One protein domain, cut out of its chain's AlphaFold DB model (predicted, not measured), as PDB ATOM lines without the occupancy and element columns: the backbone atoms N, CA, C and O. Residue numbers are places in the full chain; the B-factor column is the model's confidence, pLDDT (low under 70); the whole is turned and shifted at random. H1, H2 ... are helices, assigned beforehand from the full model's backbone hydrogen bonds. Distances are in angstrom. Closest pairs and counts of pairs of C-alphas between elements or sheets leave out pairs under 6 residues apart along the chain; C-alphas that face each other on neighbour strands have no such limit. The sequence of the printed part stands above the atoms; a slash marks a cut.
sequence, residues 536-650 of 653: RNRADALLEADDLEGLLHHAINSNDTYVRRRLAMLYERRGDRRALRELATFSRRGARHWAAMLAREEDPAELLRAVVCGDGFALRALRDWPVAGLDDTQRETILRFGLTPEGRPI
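Overview. This is residues 536 to 650 of the 653 residues of an uncharacterized protein of Micromonospora violae (UniProt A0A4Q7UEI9). The model is a short solenoid, a rod in which the chain zigzags between two rows of short helices stacked along the long axis. One row is H1, H3, H5 and H7, each touching the next; H2, H4 and H6 make the other row and touch only helices of the first, while H8 closes the far end of the rod beyond H7. The printed part has 115 residues with eight named helices, H1 to H8 in chain order, and no named strand, and its class is all helix. It is compact, with a radius of gyration of the C-alphas of 15.5 A, and spans 46 by 21 by 20 A.

Arrangement. Look first at H3, residues 561 to 574, the longest helix and, with H5, residues 588 to 600, one of two hubs that touch four helices each. These two touch at a shallow tilt of 22 degrees, the same way, with C-alphas 568 and 590 closest at 5.3 A. On from H3 you find H1, residues 536 to 544, which touches it at a shallow tilt of 2 degrees, the same way, with Ala 539 and Val 563 closest, their C-alphas 5.6 A apart. H2, residues 548 to 558, forms a hairpin with H3, the C-alphas of Ala 555 and Val 563 coming to 5.5 A. H4, residues 577 to 584, forms a hairpin with H5, opposite ways at a tilt of 36 degrees, only just steep; the closest C-alphas, of Ala 584 and Gly 590, are 3.9 A apart. H6, residues 604 to 612, touches residues 595 to 599 of H5 alone, with C-alphas 598 and 607 closest at 5.7 A. H7, residues 616 to 624, touches H5 at a steep tilt of 39 degrees, the same way, with C-alphas 595 and 618 closest at 4.9 A. H8, residues 632 to 641, only just touches H7, with 3 pairs of C-alphas within 8 A, the closest being Leu 622 and Arg 635 at 7.3 A. H1 and H8 are apart. In the eight helices every O i to N i+4 pair is within hydrogen-bond range.

Along the chain. Find C-alpha 561 at (67.151, 86.012, 7.051); from there H3 runs 19.8 A to C-alpha 574. H5 covers 18.5 A, H2 14.9 A and H8 14.1 A. H1 begins at C-alpha 536, (76.668, 85.245, 10.560), and H8 ends at C-alpha 641, (38.293, 106.097, 12.801).

Size, cuts and confidence. The two C-alphas farthest apart, of Arg 538 and Ile 650, are 47.4 A apart. The printed part has no cut and no long link; H7 to H8, with 7 residues, is short, and the others are tight. Mean pLDDT of the printed part is 86.6, and residues 556 to 561 and 586 are under 70.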
ATOM      1  N   ARG A 536      77.183  84.116   9.774       79.12
ATOM      2  CA  ARG A 536      76.668  85.245  10.560       79.12
ATOM      3  C   ARG A 536      77.782  86.203  10.955       79.12
ATOM      4  O   ARG A 536      77.615  87.398  10.754       79.12
ATOM      5  N   ASN A 537      78.927  85.678  11.395       82.94
ATOM      6  CA  ASN A 537      80.099  86.497  11.711       82.94
ATOM      7  C   ASN A 537      80.585  87.278  10.483       82.94
ATOM      8  O   ASN A 537      80.942  88.443  10.607       82.94
ATOM      9  N   ARG A 538      80.541  86.673   9.286       85.25
ATOM     10  CA  ARG A 538      80.839  87.365   8.026       85.25
ATOM     11  C   ARG A 538      79.846  88.492   7.753       85.25
ATOM     12  O   ARG A 538      80.269  89.584   7.412       85.25
ATOM     13  N   ALA A 539      78.545  88.255   7.914       86.88
ATOM     14  CA  ALA A 539      77.535  89.295   7.713       86.88
ATOM     15  C   ALA A 539      77.656  90.448   8.723       86.88
ATOM     16  O   ALA A 539      77.464  91.600   8.350       86.88
ATOM     17  N   ASP A 540      77.985  90.143   9.982       88.81
ATOM     18  CA  ASP A 540      78.279  91.155  10.999       88.81
ATOM     19  C   ASP A 540      79.539  91.949  10.623       88.81
ATOM     20  O   ASP A 540      79.496  93.172  10.615       88.81
ATOM     21  N   ALA A 541      80.622  91.279  10.212       89.62
ATOM     22  CA  ALA A 541      81.849  91.943   9.772       89.62
ATOM     23  C   ALA A 541      81.624  92.859   8.556       89.62
ATOM     24  O   ALA A 541      82.126  93.975   8.542       89.62
ATOM     25  N   LEU A 542      80.840  92.417   7.568       93.06
ATOM     26  CA  LEU A 542      80.486  93.216   6.389       93.06
ATOM     27  C   LEU A 542      79.617  94.429   6.753       93.06
ATOM     28  O   LEU A 542      79.820  95.510   6.209       93.06
ATOM     29  N   LEU A 543      78.674  94.278   7.692       92.44
ATOM     30  CA  LEU A 543      77.877  95.402   8.191       92.44
ATOM     31  C   LEU A 543      78.744  96.428   8.936       92.44
ATOM     32  O   LEU A 543      78.567  97.627   8.740       92.44
ATOM     33  N   GLU A 544      79.636  95.967   9.814       92.75
ATOM     34  CA  GLU A 544      80.526  96.848  10.581       92.75
ATOM     35  C   GLU A 544      81.575  97.524   9.688       92.75
ATOM     36  O   GLU A 544      81.947  98.665   9.940       92.75
ATOM     37  N   ALA A 545      81.998  96.860   8.609       92.19
ATOM     38  CA  ALA A 545      82.870  97.435   7.589       92.19
ATOM     39  C   ALA A 545      82.154  98.399   6.625       92.19
ATOM     40  O   ALA A 545      82.814  98.973   5.765       92.19
ATOM     41  N   ASP A 546      80.828  98.560   6.740       91.62
ATOM     42  CA  ASP A 546      80.007  99.298   5.774       91.62
ATOM     43  C   ASP A 546      80.236  98.798   4.324       91.62
ATOM     44  O   ASP A 546      80.303  99.572   3.374       91.62
ATOM     45  N   ASP A 547      80.380  97.481   4.132       90.44
ATOM     46  CA  ASP A 547      80.599  96.853   2.822       90.44
ATOM     47  C   ASP A 547      79.265  96.403   2.208       90.44
ATOM     48  O   ASP A 547      78.792  95.279   2.409       90.44
ATOM     49  N   LEU A 548      78.635  97.311   1.457       88.12
ATOM     50  CA  LEU A 548      77.355  97.043   0.803       88.12
ATOM     51  C   LEU A 548      77.458  95.964  -0.275       88.12
ATOM     52  O   LEU A 548      76.581  95.107  -0.344       88.12
ATOM     53  N   GLU A 549      78.496  95.994  -1.107       82.44
ATOM     54  CA  GLU A 549      78.646  95.052  -2.219       82.44
ATOM     55  C   GLU A 549      78.879  93.634  -1.693       82.44
ATOM     56  O   GLU A 549      78.181  92.693  -2.085       82.44
ATOM     57  N   GLY A 550      79.776  93.488  -0.713       79.69
ATOM     58  CA  GLY A 550      80.032  92.216  -0.056       79.69
ATOM     59  C   GLY A 550      78.806  91.682   0.684       79.69
ATOM     60  O   GLY A 550      78.526  90.480   0.621       79.69
ATOM     61  N   LEU A 551      78.037  92.548   1.355       84.06
ATOM     62  CA  LEU A 551      76.822  92.145   2.068       84.06
ATOM     63  C   LEU A 551      75.661  91.816   1.123       84.06
ATOM     64  O   LEU A 551      74.901  90.891   1.410       84.06
ATOM     65  N   LEU A 552      75.547  92.513  -0.011       79.81
ATOM     66  CA  LEU A 552      74.603  92.200  -1.084       79.81
ATOM     67  C   LEU A 552      74.895  90.840  -1.695       79.81
ATOM     68  O   LEU A 552      74.016  89.982  -1.720       79.81
ATOM     69  N   HIS A 553      76.135  90.627  -2.124       72.88
ATOM     70  CA  HIS A 553      76.571  89.359  -2.689       72.88
ATOM     71  C   HIS A 553      76.344  88.212  -1.693       72.88
ATOM     72  O   HIS A 553      75.817  87.156  -2.043       72.88
ATOM     73  N   HIS A 554      76.640  88.440  -0.409       76.25
ATOM     74  CA  HIS A 554      76.361  87.460   0.641       76.25
ATOM     75  C   HIS A 554      74.858  87.218   0.836       76.25
ATOM     76  O   HIS A 554      74.437  86.073   0.998       76.25
ATOM     77  N   ALA A 555      74.022  88.258   0.797       72.12
ATOM     78  CA  ALA A 555      72.570  88.131   0.941       72.12
ATOM     79  C   ALA A 555      71.915  87.397  -0.239       72.12
ATOM     80  O   ALA A 555      70.996  86.604  -0.016       72.12
ATOM     81  N   ILE A 556      72.388  87.644  -1.464       63.22
ATOM     82  CA  ILE A 556      71.936  86.976  -2.691       63.22
ATOM     83  C   ILE A 556      72.261  85.481  -2.619       63.22
ATOM     84  O   ILE A 556      71.368  84.653  -2.775       63.22
ATOM     85  N   ASN A 557      73.505  85.139  -2.275       59.03
ATOM     86  CA  ASN A 557      73.976  83.753  -2.313       59.03
ATOM     87  C   ASN A 557      73.504  82.911  -1.122       59.03
ATOM     88  O   ASN A 557      73.276  81.712  -1.255       59.03
ATOM     89  N   SER A 558      73.365  83.519   0.062       61.91
ATOM     90  CA  SER A 558      72.942  82.793   1.269       61.91
ATOM     91  C   SER A 558      71.431  82.699   1.426       61.91
ATOM     92  O   SER A 558      70.958  81.810   2.131       61.91
ATOM     93  N   ASN A 559      70.682  83.648   0.846       55.78
ATOM     94  CA  ASN A 559      69.245  83.841   1.056       55.78
ATOM     95  C   ASN A 559      68.817  83.816   2.546       55.78
ATOM     96  O   ASN A 559      67.667  83.532   2.886       55.78
ATOM     97  N   ASP A 560      69.747  84.119   3.456       66.38
ATOM     98  CA  ASP A 560      69.563  83.941   4.890       66.38
ATOM     99  C   ASP A 560      68.915  85.183   5.527       66.38
ATOM    100  O   ASP A 560      69.282  86.337   5.278       66.38
ATOM    101  N   THR A 561      67.928  84.947   6.394       66.38
ATOM    102  CA  THR A 561      67.151  86.012   7.051       66.38
ATOM    103  C   THR A 561      67.980  86.913   7.978       66.38
ATOM    104  O   THR A 561      67.651  88.092   8.133       66.38
ATOM    105  N   TYR A 562      69.052  86.399   8.587       75.88
ATOM    106  CA  TYR A 562      70.021  87.169   9.369       75.88
ATOM    107  C   TYR A 562      70.854  88.072   8.462       75.88
ATOM    108  O   TYR A 562      70.978  89.260   8.750       75.88
ATOM    109  N   VAL A 563      71.355  87.551   7.341       78.38
ATOM    110  CA  VAL A 563      72.145  88.337   6.376       78.38
ATOM    111  C   VAL A 563      71.291  89.452   5.764       78.38
ATOM    112  O   VAL A 563      71.690  90.613   5.777       78.38
ATOM    113  N   ARG A 564      70.049  89.148   5.362       79.56
ATOM    114  CA  ARG A 564      69.078  90.153   4.886       79.56
ATOM    115  C   ARG A 564      68.735  91.203   5.940       79.56
ATOM    116  O   ARG A 564      68.511  92.359   5.601       79.56
ATOM    117  N   ARG A 565      68.704  90.833   7.226       82.56
ATOM    118  CA  ARG A 565      68.529  91.805   8.317       82.56
ATOM    119  C   ARG A 565      69.713  92.766   8.389       82.56
ATOM    120  O   ARG A 565      69.492  93.954   8.587       82.56
ATOM    121  N   ARG A 566      70.945  92.274   8.250       88.69
ATOM    122  CA  ARG A 566      72.141  93.128   8.222       88.69
ATOM    123  C   ARG A 566      72.134  94.050   7.014       88.69
ATOM    124  O   ARG A 566      72.371  95.237   7.178       88.69
ATOM    125  N   LEU A 567      71.745  93.535   5.852       86.88
ATOM    126  CA  LEU A 567      71.569  94.343   4.652       86.88
ATOM    127  C   LEU A 567      70.500  95.435   4.844       86.88
ATOM    128  O   LEU A 567      70.742  96.592   4.522       86.88
ATOM    129  N   ALA A 568      69.355  95.103   5.450       87.38
ATOM    130  CA  ALA A 568      68.315  96.082   5.775       87.38
ATOM    131  C   ALA A 568      68.813  97.168   6.742       87.38
ATOM    132  O   ALA A 568      68.535  98.344   6.534       87.38
ATOM    133  N   MET A 569      69.574  96.780   7.772       88.38
ATOM    134  CA  MET A 569      70.215  97.727   8.689       88.38
ATOM    135  C   MET A 569      71.206  98.638   7.962       88.38
ATOM    136  O   MET A 569      71.297  99.811   8.302       88.38
ATOM    137  N   LEU A 570      71.942  98.112   6.981       90.31
ATOM    138  CA  LEU A 570      72.888  98.893   6.195       90.31
ATOM    139  C   LEU A 570      72.179  99.915   5.305       90.31
ATOM    140  O   LEU A 570      72.548 101.085   5.317       90.31
ATOM    141  N   TYR A 571      71.119  99.507   4.602       90.69
ATOM    142  CA  TYR A 571      70.298 100.432   3.817       90.69
ATOM    143  C   TYR A 571      69.648 101.511   4.679       90.69
ATOM    144  O   TYR A 571      69.677 102.677   4.305       90.69
ATOM    145  N   GLU A 572      69.129 101.145   5.854       86.88
ATOM    146  CA  GLU A 572      68.599 102.111   6.820       86.88
ATOM    147  C   GLU A 572      69.689 103.088   7.294       86.88
ATOM    148  O   GLU A 572      69.464 104.294   7.283       86.88
ATOM    149  N   ARG A 573      70.886 102.599   7.662       88.81
ATOM    150  CA  ARG A 573      72.029 103.443   8.076       88.81
ATOM    151  C   ARG A 573      72.453 104.420   6.975       88.81
ATOM    152  O   ARG A 573      72.830 105.544   7.285       88.81
ATOM    153  N   ARG A 574      72.392 103.989   5.713       89.81
ATOM    154  CA  ARG A 574      72.752 104.789   4.532       89.81
ATOM    155  C   ARG A 574      71.619 105.675   4.005       89.81
ATOM    156  O   ARG A 574      71.863 106.461   3.097       89.81
ATOM    157  N   GLY A 575      70.399 105.545   4.531       85.31
ATOM    158  CA  GLY A 575      69.222 106.252   4.016       85.31
ATOM    159  C   GLY A 575      68.796 105.821   2.604       85.31
ATOM    160  O   GLY A 575      68.162 106.596   1.888       85.31
ATOM    161  N   ASP A 576      69.136 104.602   2.168       87.88
ATOM    162  CA  ASP A 576      68.766 104.099   0.838       87.88
ATOM    163  C   ASP A 576      67.298 103.642   0.816       87.88
ATOM    164  O   ASP A 576      66.964 102.460   0.980       87.88
ATOM    165  N   ARG A 577      66.396 104.614   0.619       86.62
ATOM    166  CA  ARG A 577      64.944 104.387   0.629       86.62
ATOM    167  C   ARG A 577      64.507 103.369  -0.415       86.62
ATOM    168  O   ARG A 577      63.633 102.545  -0.143       86.62
ATOM    169  N   ARG A 578      65.091 103.425  -1.611       85.31
ATOM    170  CA  ARG A 578      64.686 102.565  -2.722       85.31
ATOM    171  C   ARG A 578      65.052 101.118  -2.428       85.31
ATOM    172  O   ARG A 578      64.171 100.259  -2.479       85.31
ATOM    173  N   ALA A 579      66.309 100.860  -2.079       84.50
ATOM    174  CA  ALA A 579      66.771  99.503  -1.832       84.50
ATOM    175  C   ALA A 579      66.098  98.886  -0.595       84.50
ATOM    176  O   ALA A 579      65.740  97.706  -0.605       84.50
ATOM    177  N   LEU A 580      65.839  99.685   0.451       86.44
ATOM    178  CA  LEU A 580      65.125  99.207   1.634       86.44
ATOM    179  C   LEU A 580      63.656  98.872   1.340       86.44
ATOM    180  O   LEU A 580      63.167  97.845   1.814       86.44
ATOM    181  N   ARG A 581      62.964  99.684   0.528       86.19
ATOM    182  CA  ARG A 581      61.587  99.414   0.072       86.19
ATOM    183  C   ARG A 581      61.508  98.150  -0.787       86.19
ATOM    184  O   ARG A 581      60.607  97.329  -0.610       86.19
ATOM    185  N   GLU A 582      62.465  97.958  -1.693       80.19
ATOM    186  CA  GLU A 582      62.571  96.740  -2.506       80.19
ATOM    187  C   GLU A 582      62.817  95.507  -1.615       80.19
ATOM    188  O   GLU A 582      62.095  94.512  -1.714       80.19
ATOM    189  N   LEU A 583      63.747  95.590  -0.658       80.06
ATOM    190  CA  LEU A 583      64.022  94.511   0.294       80.06
ATOM    191  C   LEU A 583      62.818  94.200   1.197       80.06
ATOM    192  O   LEU A 583      62.557  93.032   1.500       80.06
ATOM    193  N   ALA A 584      62.074  95.222   1.622       83.81
ATOM    194  CA  ALA A 584      60.884  95.080   2.457       83.81
ATOM    195  C   ALA A 584      59.788  94.229   1.810       83.81
ATOM    196  O   ALA A 584      59.098  93.485   2.506       83.81
ATOM    197  N   THR A 585      59.712  94.244   0.480       75.56
ATOM    198  CA  THR A 585      58.739  93.456  -0.285       75.56
ATOM    199  C   THR A 585      58.925  91.941  -0.110       75.56
ATOM    200  O   THR A 585      57.970  91.173  -0.219       75.56
ATOM    201  N   PHE A 586      60.147  91.496   0.201       68.94
ATOM    202  CA  PHE A 586      60.507  90.075   0.298       68.94
ATOM    203  C   PHE A 586      61.065  89.655   1.649       68.94
ATOM    204  O   PHE A 586      61.441  88.499   1.850       68.94
ATOM    205  N   SER A 587      61.200  90.606   2.563       74.00
ATOM    206  CA  SER A 587      61.792  90.375   3.863       74.00
ATOM    207  C   SER A 587      60.960  91.071   4.908       74.00
ATOM    208  O   SER A 587      60.936  92.295   4.984       74.00
ATOM    209  N   ARG A 588      60.379  90.293   5.821       76.75
ATOM    210  CA  ARG A 588      59.738  90.849   7.018       76.75
ATOM    211  C   ARG A 588      60.700  91.689   7.857       76.75
ATOM    212  O   ARG A 588      60.286  92.627   8.530       76.75
ATOM    213  N   ARG A 589      62.000  91.370   7.824       81.94
ATOM    214  CA  ARG A 589      63.036  92.196   8.459       81.94
ATOM    215  C   ARG A 589      63.241  93.496   7.690       81.94
ATOM    216  O   ARG A 589      63.247  94.539   8.332       81.94
ATOM    217  N   GLY A 590      63.313  93.435   6.362       83.69
ATOM    218  CA  GLY A 590      63.261  94.617   5.498       83.69
ATOM    219  C   GLY A 590      62.054  95.504   5.813       83.69
ATOM    220  O   GLY A 590      62.246  96.670   6.119       83.69
ATOM    221  N   ALA A 591      60.843  94.940   5.878       86.44
ATOM    222  CA  ALA A 591      59.604  95.662   6.180       86.44
ATOM    223  C   ALA A 591      59.626  96.336   7.557       86.44
ATOM    224  O   ALA A 591      59.207  97.480   7.702       86.44
ATOM    225  N   ARG A 592      60.196  95.676   8.573       90.06
ATOM    226  CA  ARG A 592      60.411  96.299   9.885       90.06
ATOM    227  C   ARG A 592      61.332  97.517   9.808       90.06
ATOM    228  O   ARG A 592      61.035  98.524  10.442       90.06
ATOM    229  N   HIS A 593      62.461  97.396   9.113       89.88
ATOM    230  CA  HIS A 593      63.432  98.485   8.977       89.88
ATOM    231  C   HIS A 593      62.877  99.620   8.103       89.88
ATOM    232  O   HIS A 593      63.030 100.783   8.453       89.88
ATOM    233  N   TRP A 594      62.134  99.287   7.046       91.81
ATOM    234  CA  TRP A 594      61.379 100.233   6.226       91.81
ATOM    235  C   TRP A 594      60.360 101.019   7.057       91.81
ATOM    236  O   TRP A 594      60.412 102.242   7.079       91.81
ATOM    237  N   ALA A 595      59.506 100.341   7.832       91.75
ATOM    238  CA  ALA A 595      58.556 101.003   8.728       91.75
ATOM    239  C   ALA A 595      59.252 101.882   9.783       91.75
ATOM    240  O   ALA A 595      58.731 102.929  10.154       91.75
ATOM    241  N   ALA A 596      60.427 101.468  10.273       90.38
ATOM    242  CA  ALA A 596      61.181 102.232  11.268       90.38
ATOM    243  C   ALA A 596      61.770 103.508  10.671       90.38
ATOM    244  O   ALA A 596      61.766 104.542  11.331       90.38
ATOM    245  N   MET A 597      62.238 103.437   9.429       91.44
ATOM    246  CA  MET A 597      62.695 104.597   8.677       91.44
ATOM    247  C   MET A 597      61.528 105.544   8.372       91.44
ATOM    248  O   MET A 597      61.616 106.719   8.706       91.44
ATOM    249  N   LEU A 598      60.396 105.027   7.875       91.25
ATOM    250  CA  LEU A 598      59.190 105.826   7.622       91.25
ATOM    251  C   LEU A 598      58.640 106.520   8.875       91.25
ATOM    252  O   LEU A 598      58.100 107.610   8.775       91.25
ATOM    253  N   ALA A 599      58.761 105.903  10.054       90.12
ATOM    254  CA  ALA A 599      58.337 106.526  11.305       90.12
ATOM    255  C   ALA A 599      59.282 107.650  11.771       90.12
ATOM    256  O   ALA A 599      58.853 108.542  12.493       90.12
ATOM    257  N   ARG A 600      60.570 107.607  11.407       88.94
ATOM    258  CA  ARG A 600      61.547 108.641  11.794       88.94
ATOM    259  C   ARG A 600      61.591 109.808  10.822       88.94
ATOM    260  O   ARG A 600      61.899 110.919  11.238       88.94
ATOM    261  N   GLU A 601      61.346 109.544   9.547       84.19
ATOM    262  CA  GLU A 601      61.269 110.573   8.518       84.19
ATOM    263  C   GLU A 601      59.913 111.288   8.608       84.19
ATOM    264  O   GLU A 601      58.900 110.660   8.901       84.19
ATOM    265  N   GLU A 602      59.871 112.600   8.371       78.94
ATOM    266  CA  GLU A 602      58.644 113.420   8.400       78.94
ATOM    267  C   GLU A 602      57.721 113.149   7.186       78.94
ATOM    268  O   GLU A 602      57.225 114.065   6.533       78.94
ATOM    269  N   ASP A 603      57.493 111.875   6.859       84.19
ATOM    270  CA  ASP A 603      56.682 111.399   5.735       84.19
ATOM    271  C   ASP A 603      55.594 110.414   6.212       84.19
ATOM    272  O   ASP A 603      55.598 109.222   5.874       84.19
ATOM    273  N   PRO A 604      54.617 110.887   7.014       89.12
ATOM    274  CA  PRO A 604      53.539 110.037   7.509       89.12
ATOM    275  C   PRO A 604      52.660 109.494   6.372       89.12
ATOM    276  O   PRO A 604      52.020 108.459   6.536       89.12
ATOM    277  N   ALA A 605      52.631 110.143   5.205       91.19
ATOM    278  CA  ALA A 605      51.826 109.703   4.070       91.19
ATOM    279  C   ALA A 605      52.277 108.334   3.536       91.19
ATOM    280  O   ALA A 605      51.435 107.465   3.298       91.19
ATOM    281  N   GLU A 606      53.585 108.110   3.388       91.25
ATOM    282  CA  GLU A 606      54.114 106.819   2.933       91.25
ATOM    283  C   GLU A 606      53.935 105.724   4.003       91.25
ATOM    284  O   GLU A 606      53.638 104.573   3.667       91.25
ATOM    285  N   LEU A 607      54.001 106.074   5.296       93.56
ATOM    286  CA  LEU A 607      53.669 105.148   6.388       93.56
ATOM    287  C   LEU A 607      52.200 104.708   6.324       93.56
ATOM    288  O   LEU A 607      51.912 103.510   6.365       93.56
ATOM    289  N   LEU A 608      51.265 105.651   6.181       94.94
ATOM    290  CA  LEU A 608      49.836 105.343   6.062       94.94
ATOM    291  C   LEU A 608      49.527 104.560   4.778       94.94
ATOM    292  O   LEU A 608      48.705 103.641   4.806       94.94
ATOM    293  N   ARG A 609      50.230 104.850   3.674       93.75
ATOM    294  CA  ARG A 609      50.172 104.054   2.439       93.75
ATOM    295  C   ARG A 609      50.593 102.606   2.694       93.75
ATOM    296  O   ARG A 609      49.897 101.685   2.264       93.75
ATOM    297  N   ALA A 610      51.688 102.385   3.419       92.38
ATOM    298  CA  ALA A 610      52.131 101.043   3.782       92.38
ATOM    299  C   ALA A 610      51.097 100.305   4.653       92.38
ATOM    300  O   ALA A 610      50.829  99.126   4.412       92.38
ATOM    301  N   VAL A 611      50.437 101.004   5.587       95.12
ATOM    302  CA  VAL A 611      49.340 100.441   6.396       95.12
ATOM    303  C   VAL A 611      48.177  99.971   5.520       95.12
ATOM    304  O   VAL A 611      47.766  98.816   5.641       95.12
ATOM    305  N   VAL A 612      47.669 100.800   4.599       95.31
ATOM    306  CA  VAL A 612      46.539 100.387   3.734       95.31
ATOM    307  C   VAL A 612      46.910  99.292   2.735       95.31
ATOM    308  O   VAL A 612      46.039  98.566   2.260       95.31
ATOM    309  N   CYS A 613      48.201  99.115   2.450       92.06
ATOM    310  CA  CYS A 613      48.703  97.995   1.656       92.06
ATOM    311  C   CYS A 613      48.819  96.684   2.456       92.06
ATOM    312  O   CYS A 613      49.030  95.626   1.861       92.06
ATOM    313  N   GLY A 614      48.613  96.725   3.777       90.50
ATOM    314  CA  GLY A 614      48.639  95.561   4.664       90.50
ATOM    315  C   GLY A 614      49.993  95.306   5.328       90.50
ATOM    316  O   GLY A 614      50.226  94.203   5.823       90.50
ATOM    317  N   ASP A 615      50.900  96.290   5.357       90.19
ATOM    318  CA  ASP A 615      52.176  96.151   6.062       90.19
ATOM    319  C   ASP A 615      51.958  96.200   7.586       90.19
ATOM    320  O   ASP A 615      51.770  97.251   8.207       90.19
ATOM    321  N   GLY A 616      52.004  95.026   8.221       90.25
ATOM    322  CA  GLY A 616      51.822  94.894   9.666       90.25
ATOM    323  C   GLY A 616      52.947  95.512  10.510       90.25
ATOM    324  O   GLY A 616      52.759  95.731  11.708       90.25
ATOM    325  N   PHE A 617      54.133  95.785   9.949       91.69
ATOM    326  CA  PHE A 617      55.153  96.573  10.648       91.69
ATOM    327  C   PHE A 617      54.861  98.065  10.560       91.69
ATOM    328  O   PHE A 617      55.035  98.735  11.573       91.69
ATOM    329  N   ALA A 618      54.344  98.562   9.436       93.25
ATOM    330  CA  ALA A 618      53.859  99.939   9.343       93.25
ATOM    331  C   ALA A 618      52.702 100.195  10.325       93.25
ATOM    332  O   ALA A 618      52.701 101.198  11.034       93.25
ATOM    333  N   LEU A 619      51.766  99.245  10.461       94.50
ATOM    334  CA  LEU A 619      50.685  99.351  11.449       94.50
ATOM    335  C   LEU A 619      51.213  99.359  12.891       94.50
ATOM    336  O   LEU A 619      50.725 100.118  13.725       94.50
ATOM    337  N   ARG A 620      52.203  98.514  13.201       92.94
ATOM    338  CA  ARG A 620      52.859  98.516  14.519       92.94
ATOM    339  C   ARG A 620      53.614  99.811  14.776       92.94
ATOM    340  O   ARG A 620      53.502 100.349  15.865       92.94
ATOM    341  N   ALA A 621      54.326 100.331  13.780       92.12
ATOM    342  CA  ALA A 621      54.994 101.621  13.876       92.12
ATOM    343  C   ALA A 621      53.991 102.735  14.198       92.12
ATOM    344  O   ALA A 621      54.187 103.479  15.151       92.12
ATOM    345  N   LEU A 622      52.864 102.772  13.483       93.94
ATOM    346  CA  LEU A 622      51.790 103.731  13.732       93.94
ATOM    347  C   LEU A 622      51.166 103.597  15.134       93.94
ATOM    348  O   LEU A 622      50.698 104.591  15.675       93.94
ATOM    349  N   ARG A 623      51.118 102.393  15.720       92.81
ATOM    350  CA  ARG A 623      50.543 102.157  17.059       92.81
ATOM    351  C   ARG A 623      51.519 102.437  18.194       92.81
ATOM    352  O   ARG A 623      51.136 103.045  19.188       92.81
ATOM    353  N   ASP A 624      52.748 101.965  18.040       90.81
ATOM    354  CA  ASP A 624      53.660 101.743  19.160       90.81
ATOM    355  C   ASP A 624      54.892 102.655  19.110       90.81
ATOM    356  O   ASP A 624      55.620 102.748  20.098       90.81
ATOM    357  N   TRP A 625      55.184 103.292  17.968       89.69
ATOM    358  CA  TRP A 625      56.375 104.127  17.787       89.69
ATOM    359  C   TRP A 625      56.007 105.616  17.701       89.69
ATOM    360  O   TRP A 625      54.894 105.966  17.292       89.69
ATOM    361  N   PRO A 626      56.924 106.522  18.086       86.94
ATOM    362  CA  PRO A 626      56.806 107.924  17.711       86.94
ATOM    363  C   PRO A 626      56.937 108.044  16.186       86.94
ATOM    364  O   PRO A 626      57.852 107.461  15.602       86.94
ATOM    365  N   VAL A 627      56.014 108.777  15.561       90.44
ATOM    366  CA  VAL A 627      55.993 109.016  14.112       90.44
ATOM    367  C   VAL A 627      56.242 110.499  13.864       90.44
ATOM    368  O   VAL A 627      55.440 111.341  14.265       90.44
ATOM    369  N   ALA A 628      57.359 110.825  13.225       89.31
ATOM    370  CA  ALA A 628      57.682 112.194  12.855       89.31
ATOM    371  C   ALA A 628      56.629 112.745  11.874       89.31
ATOM    372  O   ALA A 628      56.192 112.061  10.951       89.31
ATOM    373  N   GLY A 629      56.183 113.982  12.099       88.69
ATOM    374  CA  GLY A 629      55.137 114.613  11.288       88.69
ATOM    375  C   GLY A 629      53.697 114.176  11.599       88.69
ATOM    376  O   GLY A 629      52.785 114.627  10.908       88.69
ATOM    377  N   LEU A 630      53.465 113.342  12.623       90.00
ATOM    378  CA  LEU A 630      52.124 112.956  13.074       90.00
ATOM    379  C   LEU A 630      51.981 113.175  14.586       90.00
ATOM    380  O   LEU A 630      52.652 112.514  15.377       90.00
ATOM    381  N   ASP A 631      51.095 114.084  14.996       89.31
ATOM    382  CA  ASP A 631      50.851 114.316  16.422       89.31
ATOM    383  C   ASP A 631      50.001 113.198  17.065       89.31
ATOM    384  O   ASP A 631      49.339 112.400  16.387       89.31
ATOM    385  N   ASP A 632      50.008 113.134  18.401       87.88
ATOM    386  CA  ASP A 632      49.296 112.098  19.155       87.88
ATOM    387  C   ASP A 632      47.777 112.107  18.900       87.88
ATOM    388  O   ASP A 632      47.154 111.043  18.875       87.88
ATOM    389  N   THR A 633      47.186 113.282  18.657       89.81
ATOM    390  CA  THR A 633      45.741 113.446  18.424       89.81
ATOM    391  C   THR A 633      45.349 112.933  17.041       89.81
ATOM    392  O   THR A 633      44.355 112.218  16.887       89.81
ATOM    393  N   GLN A 634      46.139 113.258  16.019       89.94
ATOM    394  CA  GLN A 634      45.989 112.757  14.657       89.94
ATOM    395  C   GLN A 634      46.162 111.241  14.625       89.94
ATOM    396  O   GLN A 634      45.338 110.539  14.034       89.94
ATOM    397  N   ARG A 635      47.183 110.720  15.314       91.69
ATOM    398  CA  ARG A 635      47.415 109.280  15.449       91.69
ATOM    399  C   ARG A 635      46.240 108.576  16.126       91.69
ATOM    400  O   ARG A 635      45.748 107.583  15.594       91.69
ATOM    401  N   GLU A 636      45.751 109.089  17.257       90.88
ATOM    402  CA  GLU A 636      44.588 108.517  17.948       90.88
ATOM    403  C   GLU A 636      43.341 108.546  17.053       90.88
ATOM    404  O   GLU A 636      42.612 107.557  16.960       90.88
ATOM    405  N   THR A 637      43.135 109.644  16.323       91.88
ATOM    406  CA  THR A 637      42.041 109.783  15.355       91.88
ATOM    407  C   THR A 637      42.131 108.711  14.266       91.88
ATOM    408  O   THR A 637      41.140 108.030  14.002       91.88
ATOM    409  N   ILE A 638      43.308 108.487  13.678       94.75
ATOM    410  CA  ILE A 638      43.515 107.444  12.663       94.75
ATOM    411  C   ILE A 638      43.249 106.052  13.242       94.75
ATOM    412  O   ILE A 638      42.531 105.260  12.637       94.75
ATOM    413  N   LEU A 639      43.783 105.745  14.425       94.12
ATOM    414  CA  LEU A 639      43.596 104.434  15.055       94.12
ATOM    415  C   LEU A 639      42.139 104.178  15.457       94.12
ATOM    416  O   LEU A 639      41.704 103.025  15.485       94.12
ATOM    417  N   ARG A 640      41.379 105.239  15.742       93.00
ATOM    418  CA  ARG A 640      39.970 105.167  16.133       93.00
ATOM    419  C   ARG A 640      39.011 105.110  14.948       93.00
ATOM    420  O   ARG A 640      38.045 104.352  14.998       93.00
ATOM    421  N   PHE A 641      39.236 105.917  13.914       93.31
ATOM    422  CA  PHE A 641      38.293 106.097  12.801       93.31
ATOM    423  C   PHE A 641      38.746 105.440  11.497       93.31
ATOM    424  O   PHE A 641      37.906 105.150  10.647       93.31
ATOM    425  N   GLY A 642      40.032 105.123  11.372       95.50
ATOM    426  CA  GLY A 642      40.595 104.405  10.239       95.50
ATOM    427  C   GLY A 642      41.046 105.302   9.087       95.50
ATOM    428  O   GLY A 642      41.165 106.526   9.205       95.50
ATOM    429  N   LEU A 643      41.319 104.652   7.958       96.12
ATOM    430  CA  LEU A 643      41.852 105.240   6.734       96.12
ATOM    431  C   LEU A 643      40.887 105.031   5.561       96.12
ATOM    432  O   LEU A 643      40.116 104.070   5.530       96.12
ATOM    433  N   THR A 644      40.945 105.922   4.571       94.62
ATOM    434  CA  THR A 644      40.365 105.668   3.247       94.62
ATOM    435  C   THR A 644      41.228 104.657   2.479       94.62
ATOM    436  O   THR A 644      42.411 104.506   2.799       94.62
ATOM    437  N   PRO A 645      40.693 103.989   1.439       92.88
ATOM    438  CA  PRO A 645      41.479 103.096   0.578       92.88
ATOM    439  C   PRO A 645      42.732 103.743  -0.035       92.88
ATOM    440  O   PRO A 645      43.707 103.056  -0.313       92.88
ATOM    441  N   GLU A 646      42.745 105.067  -0.186       89.38
ATOM    442  CA  GLU A 646      43.882 105.858  -0.672       89.38
ATOM    443  C   GLU A 646      44.927 106.175   0.416       89.38
ATOM    444  O   GLU A 646      45.903 106.869   0.137       89.38
ATOM    445  N   GLY A 647      44.732 105.713   1.656       90.56
ATOM    446  CA  GLY A 647      45.657 105.946   2.768       90.56
ATOM    447  C   GLY A 647      45.492 107.292   3.470       90.56
ATOM    448  O   GLY A 647      46.428 107.753   4.118       90.56
ATOM    449  N   ARG A 648      44.328 107.949   3.356       91.94
ATOM    450  CA  ARG A 648      44.069 109.234   4.030       91.94
ATOM    451  C   ARG A 648      43.286 109.033   5.329       91.94
ATOM    452  O   ARG A 648      42.392 108.189   5.348       91.94
ATOM    453  N   PRO A 649      43.547 109.814   6.394       91.31
ATOM    454  CA  PRO A 649      42.724 109.786   7.602       91.31
ATOM    455  C   PRO A 649      41.256 110.067   7.286       91.31
ATOM    456  O   PRO A 649      40.938 111.029   6.581       91.31
ATOM    457  N   ILE A 650      40.354 109.250   7.827       90.56
ATOM    458  CA  ILE A 650      38.923 109.540   7.748       90.56
ATOM    459  C   ILE A 650      38.638 110.736   8.657       90.56
ATOM    460  O   ILE A 650      38.755 110.651   9.879       90.56
TER     461      ILE A 650